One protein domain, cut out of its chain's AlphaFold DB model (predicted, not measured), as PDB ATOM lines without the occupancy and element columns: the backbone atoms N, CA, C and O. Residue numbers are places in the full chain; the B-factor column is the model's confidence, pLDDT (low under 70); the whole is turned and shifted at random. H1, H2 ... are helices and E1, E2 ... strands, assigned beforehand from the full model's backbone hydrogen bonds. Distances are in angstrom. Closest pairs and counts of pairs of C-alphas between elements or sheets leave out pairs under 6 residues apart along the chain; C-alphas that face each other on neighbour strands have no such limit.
ATOM      1  N   GLU A   6     204.313 136.978 271.572       76.25
ATOM      2  CA  GLU A   6     203.440 136.123 270.777       76.25
ATOM      3  C   GLU A   6     202.022 136.052 271.356       76.25
ATOM      4  O   GLU A   6     201.788 136.108 272.563       76.25
ATOM      5  N   VAL A   7     201.024 135.937 270.482       71.25
ATOM      6  CA  VAL A   7     199.658 135.601 270.899       71.25
ATOM      7  C   VAL A   7     199.524 134.088 270.787       71.25
ATOM      8  O   VAL A   7     199.405 133.575 269.680       71.25
ATOM      9  N   ILE A   8     199.553 133.386 271.924       60.53
ATOM     10  CA  ILE A   8     199.492 131.915 271.961       60.53
ATOM     11  C   ILE A   8     198.080 131.434 271.591       60.53
ATOM     12  O   ILE A   8     197.918 130.539 270.767       60.53
ATOM     13  N   THR A   9     197.038 132.043 272.178       57.72
ATOM     14  CA  THR A   9     195.624 131.738 271.884       57.72
ATOM     15  C   THR A   9     194.741 132.994 272.028       57.72
ATOM     16  O   THR A   9     195.200 134.047 272.494       57.72
ATOM     17  N   PRO A  10     193.433 132.931 271.701       64.19
ATOM     18  CA  PRO A  10     192.506 134.018 272.011       64.19
ATOM     19  C   PRO A  10     192.440 134.384 273.499       64.19
ATOM     20  O   PRO A  10     192.146 135.538 273.794       64.19
ATOM     21  N   VAL A  11     192.799 133.476 274.414       63.94
ATOM     22  CA  VAL A  11     192.739 133.671 275.879       63.94
ATOM     23  C   VAL A  11     194.111 133.742 276.561       63.94
ATOM     24  O   VAL A  11     194.190 134.115 277.729       63.94
ATOM     25  N   LEU A  12     195.197 133.461 275.833       60.78
ATOM     26  CA  LEU A  12     196.569 133.480 276.347       60.78
ATOM     27  C   LEU A  12     197.458 134.435 275.552       60.78
ATOM     28  O   LEU A  12     197.303 134.620 274.343       60.78
ATOM     29  N   TRP A  13     198.411 135.043 276.243       79.25
ATOM     30  CA  TRP A  13     199.449 135.876 275.650       79.25
ATOM     31  C   TRP A  13     200.812 135.415 276.154       79.25
ATOM     32  O   TRP A  13     200.963 135.151 277.343       79.25
ATOM     33  N   GLY A  14     201.764 135.280 275.240       74.62
ATOM     34  CA  GLY A  14     203.080 134.720 275.495       74.62
ATOM     35  C   GLY A  14     204.172 135.763 275.364       74.62
ATOM     36  O   GLY A  14     204.162 136.588 274.447       74.62
ATOM     37  N   VAL A  15     205.144 135.685 276.264       75.88
ATOM     38  CA  VAL A  15     206.435 136.349 276.106       75.88
ATOM     39  C   VAL A  15     207.498 135.279 276.083       75.88
ATOM     40  O   VAL A  15     207.684 134.540 277.051       75.88
ATOM     41  N   ASN A  16     208.177 135.186 274.950       74.88
ATOM     42  CA  ASN A  16     209.263 134.257 274.766       74.88
ATOM     43  C   ASN A  16     210.495 134.781 275.502       74.88
ATOM     44  O   ASN A  16     211.075 135.809 275.149       74.88
ATOM     45  N   SER A  17     210.887 134.061 276.547       66.06
ATOM     46  CA  SER A  17     212.049 134.408 277.359       66.06
ATOM     47  C   SER A  17     213.302 133.655 276.937       66.06
ATOM     48  O   SER A  17     214.329 133.951 277.538       66.06
ATOM     49  N   PHE A  18     213.211 132.740 275.950       67.44
ATOM     50  CA  PHE A  18     214.197 131.830 275.317       67.44
ATOM     51  C   PHE A  18     215.184 131.069 276.229       67.44
ATOM     52  O   PHE A  18     215.538 129.928 275.948       67.44
ATOM     53  N   TYR A  19     215.633 131.676 277.321       65.50
ATOM     54  CA  TYR A  19     216.754 131.271 278.158       65.50
ATOM     55  C   TYR A  19     216.383 131.145 279.639       65.50
ATOM     56  O   TYR A  19     217.163 130.587 280.403       65.50
ATOM     57  N   VAL A  20     215.219 131.649 280.062       69.38
ATOM     58  CA  VAL A  20     214.783 131.610 281.467       69.38
ATOM     59  C   VAL A  20     213.831 130.451 281.679       69.38
ATOM     60  O   VAL A  20     212.687 130.541 281.266       69.38
ATOM     61  N   LYS A  21     214.261 129.386 282.347       70.38
ATOM     62  CA  LYS A  21     213.382 128.267 282.710       70.38
ATOM     63  C   LYS A  21     212.638 128.538 284.018       70.38
ATOM     64  O   LYS A  21     213.106 129.320 284.853       70.38
ATOM     65  N   ALA A  22     211.512 127.853 284.218       65.81
ATOM     66  CA  ALA A  22     210.818 127.834 285.503       65.81
ATOM     67  C   ALA A  22     211.802 127.526 286.653       65.81
ATOM     68  O   ALA A  22     212.717 126.712 286.515       65.81
ATOM     69  N   GLY A  23     211.667 128.247 287.769       65.81
ATOM     70  CA  GLY A  23     212.567 128.147 288.926       65.81
ATOM     71  C   GLY A  23     213.893 128.921 288.828       65.81
ATOM     72  O   GLY A  23     214.582 129.046 289.839       65.81
ATOM     73  N   GLN A  24     214.266 129.487 287.670       65.38
ATOM     74  CA  GLN A  24     215.482 130.319 287.539       65.38
ATOM     75  C   GLN A  24     215.260 131.805 287.858       65.38
ATOM     76  O   GLN A  24     216.213 132.545 288.118       65.38
ATOM     77  N   THR A  25     214.006 132.243 287.840       64.19
ATOM     78  CA  THR A  25     213.553 133.548 288.323       64.19
ATOM     79  C   THR A  25     212.622 133.338 289.500       64.19
ATOM     80  O   THR A  25     211.865 132.368 289.520       64.19
ATOM     81  N   LYS A  26     212.595 134.295 290.435       61.84
ATOM     82  CA  LYS A  26     211.394 134.465 291.256       61.84
ATOM     83  C   LYS A  26     210.254 134.738 290.275       61.84
ATOM     84  O   LYS A  26     210.404 135.592 289.403       61.84
ATOM     85  N   GLU A  27     209.193 133.940 290.334       60.19
ATOM     86  CA  GLU A  27     208.021 134.151 289.484       60.19
ATOM     87  C   GLU A  27     207.541 135.601 289.633       60.19
ATOM     88  O   GLU A  27     207.782 136.231 290.669       60.19
ATOM     89  N   LEU A  28     206.896 136.149 288.598       61.88
ATOM     90  CA  LEU A  28     206.249 137.459 288.692       61.88
ATOM     91  C   LEU A  28     205.070 137.345 289.658       61.88
ATOM     92  O   LEU A  28     203.928 137.177 289.246       61.88
ATOM     93  N   LEU A  29     205.369 137.379 290.952       54.16
ATOM     94  CA  LEU A  29     204.385 137.294 292.009       54.16
ATOM     95  C   LEU A  29     203.772 138.680 292.172       54.16
ATOM     96  O   LEU A  29     204.483 139.621 292.534       54.16
ATOM     97  N   PRO A  30     202.465 138.837 291.917       48.44
ATOM     98  CA  PRO A  30     201.854 140.155 291.947       48.44
ATOM     99  C   PRO A  30     201.870 140.804 293.333       48.44
ATOM    100  O   PRO A  30     201.877 142.024 293.428       48.44
ATOM    101  N   ILE A  31     201.900 140.013 294.404       48.78
ATOM    102  CA  ILE A  31     201.961 140.414 295.815       48.78
ATOM    103  C   ILE A  31     202.543 139.195 296.577       48.78
ATOM    104  O   ILE A  31     202.366 138.067 296.107       48.78
ATOM    105  N   PRO A  32     203.207 139.345 297.743       43.44
ATOM    106  CA  PRO A  32     203.336 138.234 298.684       43.44
ATOM    107  C   PRO A  32     201.936 137.745 299.079       43.44
ATOM    108  O   PRO A  32     201.255 138.371 299.892       43.44
ATOM    109  N   GLN A  33     201.490 136.648 298.471       44.47
ATOM    110  CA  GLN A  33     200.311 135.937 298.944       44.47
ATOM    111  C   GLN A  33     200.572 135.520 300.403       44.47
ATOM    112  O   GLN A  33     201.704 135.138 300.727       44.47
ATOM    113  N   PRO A  34     199.581 135.623 301.307       42.03
ATOM    114  CA  PRO A  34     199.731 135.107 302.660       42.03
ATOM    115  C   PRO A  34     200.194 133.637 302.609       42.03
ATOM    116  O   PRO A  34     199.786 132.911 301.699       42.03
ATOM    117  N   PRO A  35     201.047 133.196 303.552       45.66
ATOM    118  CA  PRO A  35     201.746 131.903 303.499       45.66
ATOM    119  C   PRO A  35     200.821 130.678 303.390       45.66
ATOM    120  O   PRO A  35     201.269 129.611 302.979       45.66
ATOM    121  N   ASP A  36     199.531 130.847 303.680       42.84
ATOM    122  CA  ASP A  36     198.504 129.809 303.577       42.84
ATOM    123  C   ASP A  36     198.022 129.564 302.133       42.84
ATOM    124  O   ASP A  36     197.301 128.601 301.873       42.84
ATOM    125  N   GLN A  37     198.440 130.386 301.164       42.59
ATOM    126  CA  GLN A  37     198.254 130.128 299.734       42.59
ATOM    127  C   GLN A  37     199.514 129.493 299.143       42.59
ATOM    128  O   GLN A  37     200.243 130.073 298.338       42.59
ATOM    129  N   LEU A  38     199.762 128.256 299.569       35.47
ATOM    130  CA  LEU A  38     200.690 127.339 298.921       35.47
ATOM    131  C   LEU A  38     200.326 127.188 297.436       35.47
ATOM    132  O   LEU A  38     199.293 126.615 297.099       35.47
ATOM    133  N   LEU A  39     201.200 127.705 296.569       41.12
ATOM    134  CA  LEU A  39     201.631 127.125 295.289       41.12
ATOM    135  C   LEU A  39     200.627 126.172 294.611       41.12
ATOM    136  O   LEU A  39     200.902 124.994 294.392       41.12
ATOM    137  N   THR A  40     199.477 126.696 294.207       35.66
ATOM    138  CA  THR A  40     198.745 126.157 293.059       35.66
ATOM    139  C   THR A  40     198.707 127.288 292.052       35.66
ATOM    140  O   THR A  40     198.293 128.390 292.398       35.66
ATOM    141  N   GLY A  41     199.294 127.038 290.877       44.91
ATOM    142  CA  GLY A  41     199.728 128.038 289.900       44.91
ATOM    143  C   GLY A  41     198.888 129.306 289.897       44.91
ATOM    144  O   GLY A  41     197.665 129.241 289.741       44.91
ATOM    145  N   SER A  42     199.549 130.452 290.084       50.69
ATOM    146  CA  SER A  42     198.873 131.737 289.968       50.69
ATOM    147  C   SER A  42     198.115 131.730 288.638       50.69
ATOM    148  O   SER A  42     198.706 131.519 287.577       50.69
ATOM    149  N   LYS A  43     196.785 131.872 288.690       56.12
ATOM    150  CA  LYS A  43     195.933 131.868 287.486       56.12
ATOM    151  C   LYS A  43     196.231 133.055 286.570       56.12
ATOM    152  O   LYS A  43     195.661 133.148 285.493       56.12
ATOM    153  N   ASP A  44     197.091 133.961 287.015       65.00
ATOM    154  CA  ASP A  44     197.365 135.238 286.389       65.00
ATOM    155  C   ASP A  44     198.575 135.170 285.455       65.00
ATOM    156  O   ASP A  44     198.509 135.621 284.306       65.00
ATOM    157  N   VAL A  45     199.672 134.575 285.940       68.75
ATOM    158  CA  VAL A  45     200.966 134.511 285.253       68.75
ATOM    159  C   VAL A  45     201.646 133.176 285.542       68.75
ATOM    160  O   VAL A  45     201.791 132.783 286.697       68.75
ATOM    161  N   SER A  46     202.123 132.491 284.506       70.56
ATOM    162  CA  SER A  46     202.958 131.296 284.664       70.56
ATOM    163  C   SER A  46     204.200 131.373 283.785       70.56
ATOM    164  O   SER A  46     204.167 131.944 282.698       70.56
ATOM    165  N   LEU A  47     205.315 130.817 284.257       71.06
ATOM    166  CA  LEU A  47     206.526 130.645 283.459       71.06
ATOM    167  C   LEU A  47     206.693 129.157 283.163       71.06
ATOM    168  O   LEU A  47     206.779 128.345 284.077       71.06
ATOM    169  N   THR A  48     206.719 128.800 281.886       70.00
ATOM    170  CA  THR A  48     206.905 127.406 281.461       70.00
ATOM    171  C   THR A  48     208.376 126.985 281.544       70.00
ATOM    172  O   THR A  48     209.281 127.821 281.505       70.00
ATOM    173  N   ASP A  49     208.641 125.677 281.567       66.62
ATOM    174  CA  ASP A  49     210.008 125.119 281.540       66.62
ATOM    175  C   ASP A  49     210.798 125.489 280.275       66.62
ATOM    176  O   ASP A  49     212.030 125.493 280.277       66.62
ATOM    177  N   ASN A  50     210.087 125.846 279.204       65.06
ATOM    178  CA  ASN A  50     210.660 126.322 277.945       65.06
ATOM    179  C   ASN A  50     210.913 127.837 277.943       65.06
ATOM    180  O   ASN A  50     211.318 128.400 276.929       65.06
ATOM    181  N   GLY A  51     210.651 128.507 279.064       64.56
ATOM    182  CA  GLY A  51     210.850 129.936 279.229       64.56
ATOM    183  C   GLY A  51     209.849 130.811 278.508       64.56
ATOM    184  O   GLY A  51     210.142 131.956 278.189       64.56
ATOM    185  N   ILE A  52     208.646 130.311 278.276       72.00
ATOM    186  CA  ILE A  52     207.531 131.142 277.826       72.00
ATOM    187  C   ILE A  52     206.792 131.625 279.067       72.00
ATOM    188  O   ILE A  52     206.290 130.802 279.838       72.00
ATOM    189  N   MET A  53     206.735 132.942 279.255       80.56
ATOM    190  CA  MET A  53     205.858 133.559 280.240       80.56
ATOM    191  C   MET A  53     204.459 133.678 279.640       80.56
ATOM    192  O   MET A  53     204.261 134.356 278.634       80.56
ATOM    193  N   VAL A  54     203.495 133.014 280.260       76.31
ATOM    194  CA  VAL A  54     202.097 132.964 279.846       76.31
ATOM    195  C   VAL A  54     201.279 133.869 280.759       76.31
ATOM    196  O   VAL A  54     201.222 133.659 281.969       76.31
ATOM    197  N   LEU A  55     200.628 134.869 280.163       80.38
ATOM    198  CA  LEU A  55     199.644 135.717 280.830       80.38
ATOM    199  C   LEU A  55     198.230 135.270 280.464       80.38
ATOM    200  O   LEU A  55     197.879 135.185 279.279       80.38
ATOM    201  N   HIS A  56     197.401 135.058 281.482       75.81
ATOM    202  CA  HIS A  56     195.987 134.751 281.305       75.81
ATOM    203  C   HIS A  56     195.196 136.043 281.105       75.81
ATOM    204  O   HIS A  56     195.255 136.947 281.935       75.81
ATOM    205  N   LYS A  57     194.433 136.148 280.010       78.50
ATOM    206  CA  LYS A  57     193.697 137.387 279.682       78.50
ATOM    207  C   LYS A  57     192.555 137.715 280.643       78.50
ATOM    208  O   LYS A  57     192.121 138.860 280.684       78.50
ATOM    209  N   GLU A  58     192.087 136.720 281.390       76.06
ATOM    210  CA  GLU A  58     191.064 136.857 282.432       76.06
ATOM    211  C   GLU A  58     191.629 137.432 283.739       76.06
ATOM    212  O   GLU A  58     190.866 137.828 284.614       76.06
ATOM    213  N   SER A  59     192.957 137.510 283.864       77.81
ATOM    214  CA  SER A  59     193.614 138.131 285.007       77.81
ATOM    215  C   SER A  59     193.353 139.631 285.056       77.81
ATOM    216  O   SER A  59     193.546 140.340 284.063       77.81
ATOM    217  N   GLU A  60     193.058 140.151 286.246       78.50
ATOM    218  CA  GLU A  60     192.988 141.597 286.498       78.50
ATOM    219  C   GLU A  60     194.322 142.309 286.201       78.50
ATOM    220  O   GLU A  60     194.359 143.507 285.917       78.50
ATOM    221  N   LEU A  61     195.432 141.565 286.199       77.06
ATOM    222  CA  LEU A  61     196.771 142.083 285.928       77.06
ATOM    223  C   LEU A  61     197.101 142.134 284.438       77.06
ATOM    224  O   LEU A  61     198.053 142.819 284.051       77.06
ATOM    225  N   TYR A  62     196.329 141.443 283.593       82.06
ATOM    226  CA  TYR A  62     196.608 141.329 282.164       82.06
ATOM    227  C   TYR A  62     196.769 142.688 281.466       82.06
ATOM    228  O   TYR A  62     197.775 142.865 280.770       82.06
ATOM    229  N   PRO A  63     195.874 143.684 281.645       84.50
ATOM    230  CA  PRO A  63     196.021 144.980 280.979       84.50
ATOM    231  C   PRO A  63     197.316 145.698 281.374       84.50
ATOM    232  O   PRO A  63     197.975 146.314 280.531       84.50
ATOM    233  N   THR A  64     197.702 145.584 282.645       84.75
ATOM    234  CA  THR A  64     198.910 146.203 283.195       84.75
ATOM    235  C   THR A  64     200.166 145.516 282.675       84.75
ATOM    236  O   THR A  64     201.045 146.176 282.118       84.75
ATOM    237  N   LEU A  65     200.239 144.187 282.767       83.19
ATOM    238  CA  LEU A  65     201.393 143.409 282.317       83.19
ATOM    239  C   LEU A  65     201.589 143.488 280.800       83.19
ATOM    240  O   LEU A  65     202.712 143.686 280.338       83.19
ATOM    241  N   LYS A  66     200.498 143.462 280.026       84.81
ATOM    242  CA  LYS A  66     200.529 143.682 278.572       84.81
ATOM    243  C   LYS A  66     201.121 145.043 278.197       84.81
ATOM    244  O   LYS A  66     201.674 145.184 277.112       84.81
ATOM    245  N   LYS A  67     201.007 146.053 279.065       85.44
ATOM    246  CA  LYS A  67     201.602 147.379 278.855       85.44
ATOM    247  C   LYS A  67     203.049 147.446 279.346       85.44
ATOM    248  O   LYS A  67     203.876 148.078 278.696       85.44
ATOM    249  N   PHE A  68     203.340 146.836 280.489       85.31
ATOM    250  CA  PHE A  68     204.647 146.889 281.139       85.31
ATOM    251  C   PHE A  68     205.707 146.062 280.447       85.31
ATOM    252  O   PHE A  68     206.760 146.600 280.118       85.31
ATOM    253  N   VAL A  69     205.428 144.780 280.221       87.19
ATOM    254  CA  VAL A  69     206.438 143.839 279.738       87.19
ATOM    255  C   VAL A  69     207.061 144.303 278.416       87.19
ATOM    256  O   VAL A  69     208.285 144.388 278.364       87.19
ATOM    257  N   PRO A  70     206.298 144.725 277.384       85.56
ATOM    258  CA  PRO A  70     206.903 145.188 276.134       85.56
ATOM    259  C   PRO A  70     207.804 146.410 276.328       85.56
ATOM    260  O   PRO A  70     208.901 146.446 275.784       85.56
ATOM    261  N   ARG A  71     207.357 147.383 277.134       88.31
ATOM    262  CA  ARG A  71     208.090 148.632 277.386       88.31
ATOM    263  C   ARG A  71     209.385 148.386 278.148       88.31
ATOM    264  O   ARG A  71     210.415 148.940 277.802       88.31
ATOM    265  N   ILE A  72     209.334 147.537 279.170       90.12
ATOM    266  CA  ILE A  72     210.509 147.182 279.968       90.12
ATOM    267  C   ILE A  72     211.523 146.417 279.110       90.12
ATOM    268  O   ILE A  72     212.715 146.684 279.197       90.12
ATOM    269  N   MET A  73     211.067 145.523 278.228       87.94
ATOM    270  CA  MET A  73     211.959 144.813 277.304       87.94
ATOM    271  C   MET A  73     212.634 145.730 276.273       87.94
ATOM    272  O   MET A  73     213.669 145.354 275.729       87.94
ATOM    273  N   GLU A  74     212.067 146.905 275.989       88.88
ATOM    274  CA  GLU A  74     212.652 147.905 275.087       88.88
ATOM    275  C   GLU A  74     213.749 148.751 275.756       88.88
ATOM    276  O   GLU A  74     214.535 149.377 275.050       88.88
ATOM    277  N   HIS A  75     213.841 148.755 277.091       91.00
ATOM    278  CA  HIS A  75     214.878 149.498 277.810       91.00
ATOM    279  C   HIS A  75     216.283 148.936 277.536       91.00
ATOM    280  O   HIS A  75     216.478 147.725 277.416       91.00
ATOM    281  N   SER A  76     217.291 149.802 277.506       89.06
ATOM    282  CA  SER A  76     218.710 149.433 277.606       89.06
ATOM    283  C   SER A  76     219.045 148.829 278.976       89.06
ATOM    284  O   SER A  76     218.272 148.942 279.931       89.06
ATOM    285  N   ASP A  77     220.203 148.172 279.089       87.31
ATOM    286  CA  ASP A  77     220.651 147.594 280.363       87.31
ATOM    287  C   ASP A  77     220.804 148.688 281.435       87.31
ATOM    288  O   ASP A  77     220.361 148.518 282.572       87.31
ATOM    289  N   GLU A  78     221.337 149.853 281.066       86.12
ATOM    290  CA  GLU A  78     221.500 151.008 281.951       86.12
ATOM    291  C   GLU A  78     220.151 151.574 282.430       86.12
ATOM    292  O   GLU A  78     219.994 151.908 283.611       86.12
ATOM    293  N   GLU A  79     219.153 151.656 281.546       91.12
ATOM    294  CA  GLU A  79     217.800 152.116 281.888       91.12
ATOM    295  C   GLU A  79     217.078 151.149 282.831       91.12
ATOM    296  O   GLU A  79     216.381 151.592 283.755       91.12
ATOM    297  N   LEU A  80     217.258 149.838 282.640       89.69
ATOM    298  CA  LEU A  80     216.720 148.816 283.538       89.69
ATOM    299  C   LEU A  80     217.297 148.961 284.946       89.69
ATOM    300  O   LEU A  80     216.543 149.002 285.923       89.69
ATOM    301  N   VAL A  81     218.619 149.104 285.051       86.06
ATOM    302  CA  VAL A  81     219.313 149.272 286.333       86.06
ATOM    303  C   VAL A  81     218.889 150.559 287.026       86.06
ATOM    304  O   VAL A  81     218.520 150.536 288.200       86.06
ATOM    305  N   THR A  82     218.867 151.670 286.293       88.69
ATOM    306  CA  THR A  82     218.466 152.975 286.832       88.69
ATOM    307  C   THR A  82     217.024 152.934 287.346       88.69
ATOM    308  O   THR A  82     216.721 153.430 288.435       88.69
ATOM    309  N   SER A  83     216.122 152.292 286.598       90.38
ATOM    310  CA  SER A  83     214.722 152.121 286.997       90.38
ATOM    311  C   SER A  83     214.582 151.251 288.247       90.38
ATOM    312  O   SER A  83     213.812 151.597 289.148       90.38
ATOM    313  N   LEU A  84     215.346 150.156 288.333       88.94
ATOM    314  CA  LEU A  84     215.335 149.264 289.490       88.94
ATOM    315  C   LEU A  84     215.899 149.946 290.747       88.94
ATOM    316  O   LEU A  84     215.345 149.789 291.836       88.94
ATOM    317  N   GLN A  85     216.962 150.739 290.615       87.06
ATOM    318  CA  GLN A  85     217.525 151.516 291.723       87.06
ATOM    319  C   GLN A  85     216.522 152.553 292.237       87.06
ATOM    320  O   GLN A  85     216.267 152.622 293.439       87.06
ATOM    321  N   LYS A  86     215.883 153.300 291.327       89.94
ATOM    322  CA  LYS A  86     214.884 154.323 291.667       89.94
ATOM    323  C   LYS A  86     213.664 153.750 292.386       89.94
ATOM    324  O   LYS A  86     213.121 154.399 293.279       89.94
ATOM    325  N   ILE A  87     213.189 152.573 291.979       88.62
ATOM    326  CA  ILE A  87     212.053 151.938 292.656       88.62
ATOM    327  C   ILE A  87     212.489 151.317 293.988       88.62
ATOM    328  O   ILE A  87     211.764 151.412 294.969       88.62
ATOM    329  N   SER A  88     213.699 150.759 294.067       84.12
ATOM    330  CA  SER A  88     214.216 150.145 295.297       84.12
ATOM    331  C   SER A  88     214.575 151.156 296.387       84.12
ATOM    332  O   SER A  88     214.581 150.790 297.557       84.12
ATOM    333  N   SER A  89     214.830 152.422 296.041       86.44
ATOM    334  CA  SER A  89     215.072 153.487 297.022       86.44
ATOM    335  C   SER A  89     213.801 154.000 297.709       86.44
ATOM    336  O   SER A  89     213.892 154.821 298.621       86.44
ATOM    337  N   LYS A  90     212.608 153.579 297.270       87.81
ATOM    338  CA  LYS A  90     211.348 153.956 297.921       87.81
ATOM    339  C   LYS A  90     211.101 153.066 299.137       87.81
ATOM    340  O   LYS A  90     211.182 151.846 299.042       87.81
ATOM    341  N   SER A  91     210.752 153.679 300.266       79.44
ATOM    342  CA  SER A  91     210.483 152.967 301.523       79.44
ATOM    343  C   SER A  91     209.183 152.165 301.496       79.44
ATOM    344  O   SER A  91     209.116 151.096 302.092       79.44
ATOM    345  N   ASN A  92     208.168 152.656 300.782       84.25
ATOM    346  CA  ASN A  92     206.876 152.001 300.627       84.25
ATOM    347  C   ASN A  92     206.512 151.952 299.146       84.25
ATOM    348  O   ASN A  92     206.481 152.990 298.487       84.25
ATOM    349  N   LEU A  93     206.242 150.745 298.655       80.50
ATOM    350  CA  LEU A  93     205.779 150.504 297.293       80.50
ATOM    351  C   LEU A  93     204.293 150.169 297.313       80.50
ATOM    352  O   LEU A  93     203.864 149.300 298.084       80.50
ATOM    353  N   ASP A  94     203.525 150.813 296.443       84.06
ATOM    354  CA  ASP A  94     202.161 150.370 296.166       84.06
ATOM    355  C   ASP A  94     202.154 149.048 295.362       84.06
ATOM    356  O   ASP A  94     203.194 148.529 294.948       84.06
ATOM    357  N   ASN A  95     200.978 148.443 295.166       78.75
ATOM    358  CA  ASN A  95     200.878 147.154 294.468       78.75
ATOM    359  C   ASN A  95     201.292 147.235 292.988       78.75
ATOM    360  O   ASN A  95     201.844 146.279 292.449       78.75
ATOM    361  N   TYR A  96     201.072 148.377 292.338       81.00
ATOM    362  CA  TYR A  96     201.462 148.600 290.949       81.00
ATOM    363  C   TYR A  96     202.981 148.768 290.820       81.00
ATOM    364  O   TYR A  96     203.600 148.226 289.908       81.00
ATOM    365  N   GLU A  97     203.597 149.462 291.770       84.69
ATOM    366  CA  GLU A  97     205.038 149.638 291.888       84.69
ATOM    367  C   GLU A  97     205.766 148.340 292.235       84.69
ATOM    368  O   GLU A  97     206.840 148.079 291.690       84.69
ATOM    369  N   LYS A  98     205.173 147.496 293.090       82.50
ATOM    370  CA  LYS A  98     205.665 146.135 293.346       82.50
ATOM    371  C   LYS A  98     205.657 145.309 292.065       82.50
ATOM    372  O   LYS A  98     206.687 144.742 291.716       82.50
ATOM    373  N   LEU A  99     204.543 145.314 291.330       81.56
ATOM    374  CA  LEU A  99     204.435 144.608 290.056       81.56
ATOM    375  C   LEU A  99     205.453 145.127 289.031       81.56
ATOM    376  O   LEU A  99     206.134 144.342 288.377       81.56
ATOM    377  N   TYR A 100     205.601 146.449 288.918       85.81
ATOM    378  CA  TYR A 100     206.603 147.076 288.056       85.81
ATOM    379  C   TYR A 100     208.025 146.636 288.423       85.81
ATOM    380  O   TYR A 100     208.798 146.248 287.545       85.81
ATOM    381  N   LYS A 101     208.357 146.636 289.720       85.88
ATOM    382  CA  LYS A 101     209.642 146.151 290.234       85.88
ATOM    383  C   LYS A 101     209.873 144.681 289.874       85.88
ATOM    384  O   LYS A 101     210.945 144.360 289.372       85.88
ATOM    385  N   SER A 102     208.876 143.814 290.047       82.31
ATOM    386  CA  SER A 102     208.988 142.395 289.686       82.31
ATOM    387  C   SER A 102     209.269 142.191 288.196       82.31
ATOM    388  O   SER A 102     210.119 141.377 287.843       82.31
ATOM    389  N   VAL A 103     208.618 142.955 287.308       85.44
ATOM    390  CA  VAL A 103     208.873 142.861 285.857       85.44
ATOM    391  C   VAL A 103     210.280 143.355 285.497       85.44
ATOM    392  O   VAL A 103     210.932 142.749 284.646       85.44
ATOM    393  N   LEU A 104     210.781 144.407 286.159       87.44
ATOM    394  CA  LEU A 104     212.168 144.865 285.991       87.44
ATOM    395  C   LEU A 104     213.177 143.790 286.407       87.44
ATOM    396  O   LEU A 104     214.092 143.482 285.647       87.44
ATOM    397  N   GLU A 105     213.007 143.214 287.599       84.88
ATOM    398  CA  GLU A 105     213.885 142.157 288.118       84.88
ATOM    399  C   GLU A 105     213.898 140.932 287.194       84.88
ATOM    400  O   GLU A 105     214.959 140.368 286.921       84.88
ATOM    401  N   TRP A 106     212.733 140.552 286.665       85.81
ATOM    402  CA  TRP A 106     212.603 139.458 285.709       85.81
ATOM    403  C   TRP A 106     213.350 139.724 284.395       85.81
ATOM    404  O   TRP A 106     214.113 138.866 283.949       85.81
ATOM    405  N   GLU A 107     213.195 140.906 283.792       87.25
ATOM    406  CA  GLU A 107     213.871 141.237 282.528       87.25
ATOM    407  C   GLU A 107     215.393 141.303 282.712       87.25
ATOM    408  O   GLU A 107     216.149 140.769 281.898       87.25
ATOM    409  N   ILE A 108     215.853 141.890 283.822       85.25
ATOM    410  CA  ILE A 108     217.270 141.902 284.207       85.25
ATOM    411  C   ILE A 108     217.789 140.466 284.316       85.25
ATOM    412  O   ILE A 108     218.831 140.138 283.745       85.25
ATOM    413  N   LYS A 109     217.045 139.575 284.982       82.38
ATOM    414  CA  LYS A 109     217.440 138.171 285.121       82.38
ATOM    415  C   LYS A 109     217.478 137.440 283.777       82.38
ATOM    416  O   LYS A 109     218.397 136.655 283.536       82.38
ATOM    417  N   ARG A 110     216.524 137.720 282.882       85.06
ATOM    418  CA  ARG A 110     216.497 137.179 281.515       85.06
ATOM    419  C   ARG A 110     217.765 137.537 280.746       85.06
ATOM    420  O   ARG A 110     218.381 136.652 280.148       85.06
ATOM    421  N   ARG A 111     218.187 138.804 280.801       84.94
ATOM    422  CA  ARG A 111     219.423 139.273 280.150       84.94
ATOM    423  C   ARG A 111     220.674 138.690 280.790       84.94
ATOM    424  O   ARG A 111     221.558 138.229 280.075       84.94
ATOM    425  N   GLU A 112     220.720 138.611 282.119       80.88
ATOM    426  CA  GLU A 112     221.828 137.984 282.847       80.88
ATOM    427  C   GLU A 112     222.063 136.537 282.376       80.88
ATOM    428  O   GLU A 112     223.196 136.142 282.091       80.88
ATOM    429  N   ILE A 113     220.996 135.741 282.260       79.12
ATOM    430  CA  ILE A 113     221.088 134.347 281.806       79.12
ATOM    431  C   ILE A 113     221.520 134.274 280.334       79.12
ATOM    432  O   ILE A 113     222.366 133.445 279.987       79.12
ATOM    433  N   TYR A 114     220.998 135.156 279.477       80.25
ATOM    434  CA  TYR A 114     221.419 135.250 278.077       80.25
ATOM    435  C   TYR A 114     222.925 135.522 277.942       80.25
ATOM    436  O   TYR A 114     223.629 134.786 277.250       80.25
ATOM    437  N   TYR A 115     223.452 136.512 278.666       80.69
ATOM    438  CA  TYR A 115     224.874 136.851 278.611       80.69
ATOM    439  C   TYR A 115     225.772 135.729 279.143       80.69
ATOM    440  O   TYR A 115     226.803 135.427 278.538       80.69
ATOM    441  N   LYS A 116     225.362 135.052 280.225       77.38
ATOM    442  CA  LYS A 116     226.091 133.888 280.762       77.38
ATOM    443  C   LYS A 116     226.148 132.723 279.776       77.38
ATOM    444  O   LYS A 116     227.175 132.058 279.679       77.38
ATOM    445  N   THR A 117     225.056 132.470 279.059       74.50
ATOM    446  CA  THR A 117     224.961 131.357 278.101       74.50
ATOM    447  C   THR A 117     225.718 131.624 276.801       74.50
ATOM    448  O   THR A 117     226.238 130.682 276.213       74.50
ATOM    449  N   HIS A 118     225.844 132.885 276.381       73.25
ATOM    450  CA  HIS A 118     226.425 133.242 275.080       73.25
ATOM    451  C   HIS A 118     227.868 133.772 275.150       73.25
ATOM    452  O   HIS A 118     228.393 134.210 274.129       73.25
ATOM    453  N   GLN A 119     228.527 133.726 276.321       60.72
ATOM    454  CA  GLN A 119     229.923 134.165 276.537       60.72
ATOM    455  C   GLN A 119     230.273 135.516 275.882       60.72
ATOM    456  O   GLN A 119     231.408 135.765 275.466       60.72
ATOM    457  N   THR A 120     229.311 136.428 275.781       53.59
ATOM    458  CA  THR A 120     229.591 137.777 275.306       53.59
ATOM    459  C   THR A 120     230.385 138.496 276.392       53.59
ATOM    460  O   THR A 120     229.874 138.710 277.486       53.59
ATOM    461  N   LYS A 121     231.631 138.890 276.087       48.84
ATOM    462  CA  LYS A 121     232.538 139.741 276.899       48.84
ATOM    463  C   LYS A 121     231.964 141.133 277.259       48.84
ATOM    464  O   LYS A 121     232.718 142.051 277.571       48.84
ATOM    465  N   VAL A 122     230.653 141.329 277.176       47.78
ATOM    466  CA  VAL A 122     229.989 142.617 277.351       47.78
ATOM    467  C   VAL A 122     229.363 142.660 278.743       47.78
ATOM    468  O   VAL A 122     228.429 141.927 279.046       47.78
ATOM    469  N   ASN A 123     229.920 143.534 279.583       50.88
ATOM    470  CA  ASN A 123     229.328 144.059 280.815       50.88
ATOM    471  C   ASN A 123     228.951 143.078 281.938       50.88
ATOM    472  O   ASN A 123     228.033 143.347 282.717       50.88
ATOM    473  N   THR A 124     229.751 142.030 282.157       50.19
ATOM    474  CA  THR A 124     229.714 141.266 283.421       50.19
ATOM    475  C   THR A 124     229.782 142.196 284.644       50.19
ATOM    476  O   THR A 124     229.097 141.960 285.628       50.19
ATOM    477  N   SER A 125     230.489 143.329 284.540       55.66
ATOM    478  CA  SER A 125     230.626 144.328 285.609       55.66
ATOM    479  C   SER A 125     229.313 144.981 286.065       55.66
ATOM    480  O   SER A 125     229.196 145.299 287.250       55.66
ATOM    481  N   ILE A 126     228.333 145.210 285.179       58.94
ATOM    482  CA  ILE A 126     227.069 145.857 285.577       58.94
ATOM    483  C   ILE A 126     226.210 144.841 286.332       58.94
ATOM    484  O   ILE A 126     225.764 145.120 287.441       58.94
ATOM    485  N   PHE A 127     226.071 143.623 285.806       56.03
ATOM    486  CA  PHE A 127     225.271 142.579 286.451       56.03
ATOM    487  C   PHE A 127     225.937 141.968 287.694       56.03
ATOM    488  O   PHE A 127     225.241 141.610 288.637       56.03
ATOM    489  N   GLU A 128     227.268 141.911 287.776       59.62
ATOM    490  CA  GLU A 128     227.980 141.530 289.008       59.62
ATOM    491  C   GLU A 128     227.782 142.557 290.127       59.62
ATOM    492  O   GLU A 128     227.599 142.183 291.288       59.62
ATOM    493  N   THR A 129     227.757 143.850 289.781       58.44
ATOM    494  CA  THR A 129     227.371 144.913 290.720       58.44
ATOM    495  C   THR A 129     225.921 144.729 291.178       58.44
ATOM    496  O   THR A 129     225.645 144.852 292.368       58.44
ATOM    497  N   LEU A 130     225.010 144.339 290.275       53.06
ATOM    498  CA  LEU A 130     223.616 144.032 290.619       53.06
ATOM    499  C   LEU A 130     223.495 142.838 291.575       53.06
ATOM    500  O   LEU A 130     222.783 142.936 292.567       53.06
ATOM    501  N   ILE A 131     224.221 141.739 291.346       51.66
ATOM    502  CA  ILE A 131     224.191 140.558 292.231       51.66
ATOM    503  C   ILE A 131     224.646 140.914 293.655       51.66
ATOM    504  O   ILE A 131     224.091 140.396 294.620       51.66
ATOM    505  N   LYS A 132     225.618 141.824 293.805       54.62
ATOM    506  CA  LYS A 132     226.079 142.306 295.119       54.62
ATOM    507  C   LYS A 132     225.101 143.247 295.825       54.62
ATOM    508  O   LYS A 132     225.231 143.427 297.028       54.62
ATOM    509  N   MET A 133     224.167 143.873 295.108       49.22
ATOM    510  CA  MET A 133     223.175 144.779 295.707       49.22
ATOM    511  C   MET A 133     221.928 144.052 296.234       49.22
ATOM    512  O   MET A 133     221.164 144.654 296.985       49.22
ATOM    513  N   PHE A 134     221.705 142.794 295.835       44.91
ATOM    514  CA  PHE A 134     220.474 142.045 296.139       44.91
ATOM    515  C   PHE A 134     220.697 140.685 296.832       44.91
ATOM    516  O   PHE A 134     219.710 140.004 297.120       44.91
TER     517      PHE A 134
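What this domain is: This is residues 6 to 134 of the 135 residues of an uncharacterized protein of Faecalibacterium prausnitzii (UniProt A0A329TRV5). A long helix, H3, runs through the middle of the model, with H2 folded beside it as a helical hairpin and H1 packing on it as well. H1 joins this helical part to a small three-stranded sheet: its residues 62 to 70 cover one face of the sheet, and its residues 68 to 73 touch H3. The last helix, H4, lies near H2 and H3, away from the sheet, and residues 33 to 41 of a long loop stick out. The 129 printed residues hold E1, E2, E3, H1, H2, H3 and H4 in that order, mostly helix, with the antiparallel sheet ordered E1, E3, E2. The whole is compact, with a radius of gyration of the C-alphas of 14.9 A and spans of 41 by 35 by 27 A.

Where its parts are: E1 is residues 12 to 16, 12.8 A long, beginning at C-alpha 12 at (196.569, 133.480, 276.347). E2 is residues 45 to 47, 7.0 A, and E3 residues 52 to 56, 12.6 A. H1 is residues 62 to 74, 18.7 A, and H2 residues 77 to 88, 16.5 A. H3, residues 95 to 118, measures 35.0 A from C-alpha 95 at (200.878, 147.154, 294.468). H4, residues 124 to 134, is 15.7 A long and ends at C-alpha 134 at (220.474, 142.045, 296.139).

How they stand to each other: E1 and E3 are antiparallel at 157 degrees, with N 15 and O 53 within hydrogen-bond range at 2.9 A. The hairpin E2 and E3 is antiparallel at 163 degrees, with N 54 and O 46 at 2.7 A. H1 is on this sheet at a height over the sheet of 9.6 A, over E3 and along the strands, at 4 degrees to E3 on the local plane. H1 touches H3 at a steep tilt of 42 degrees, the same way; their closest C-alphas, of Met 73 and Glu 107, are 6.6 A apart. H2 and H3 touch and run opposite ways at a shallow tilt of 34.7 degrees, only just short of steep; their closest C-alphas, of Leu 84 and Leu 104, are 6.5 A apart. H4 and H3 are close but not clearly touching, with the closest C-alphas, of Glu 112 and Phe 127, 6.8 A apart. H3 is apart from the three strands. In H2, H3 and H4 every O i to N i+4 pair is within hydrogen-bond range; in H1, 7 of 9 are.

The domain as a whole: The C-alphas farthest apart, of Asp 36 and Lys 121, are 44.4 A apart. The printed part has no cut. The link from E1 to E2 is long, with 28 residues. The mean pLDDT of the printed part is 71.5, and 52 residues are under 70, among them 22 to 45 and 119 to 134.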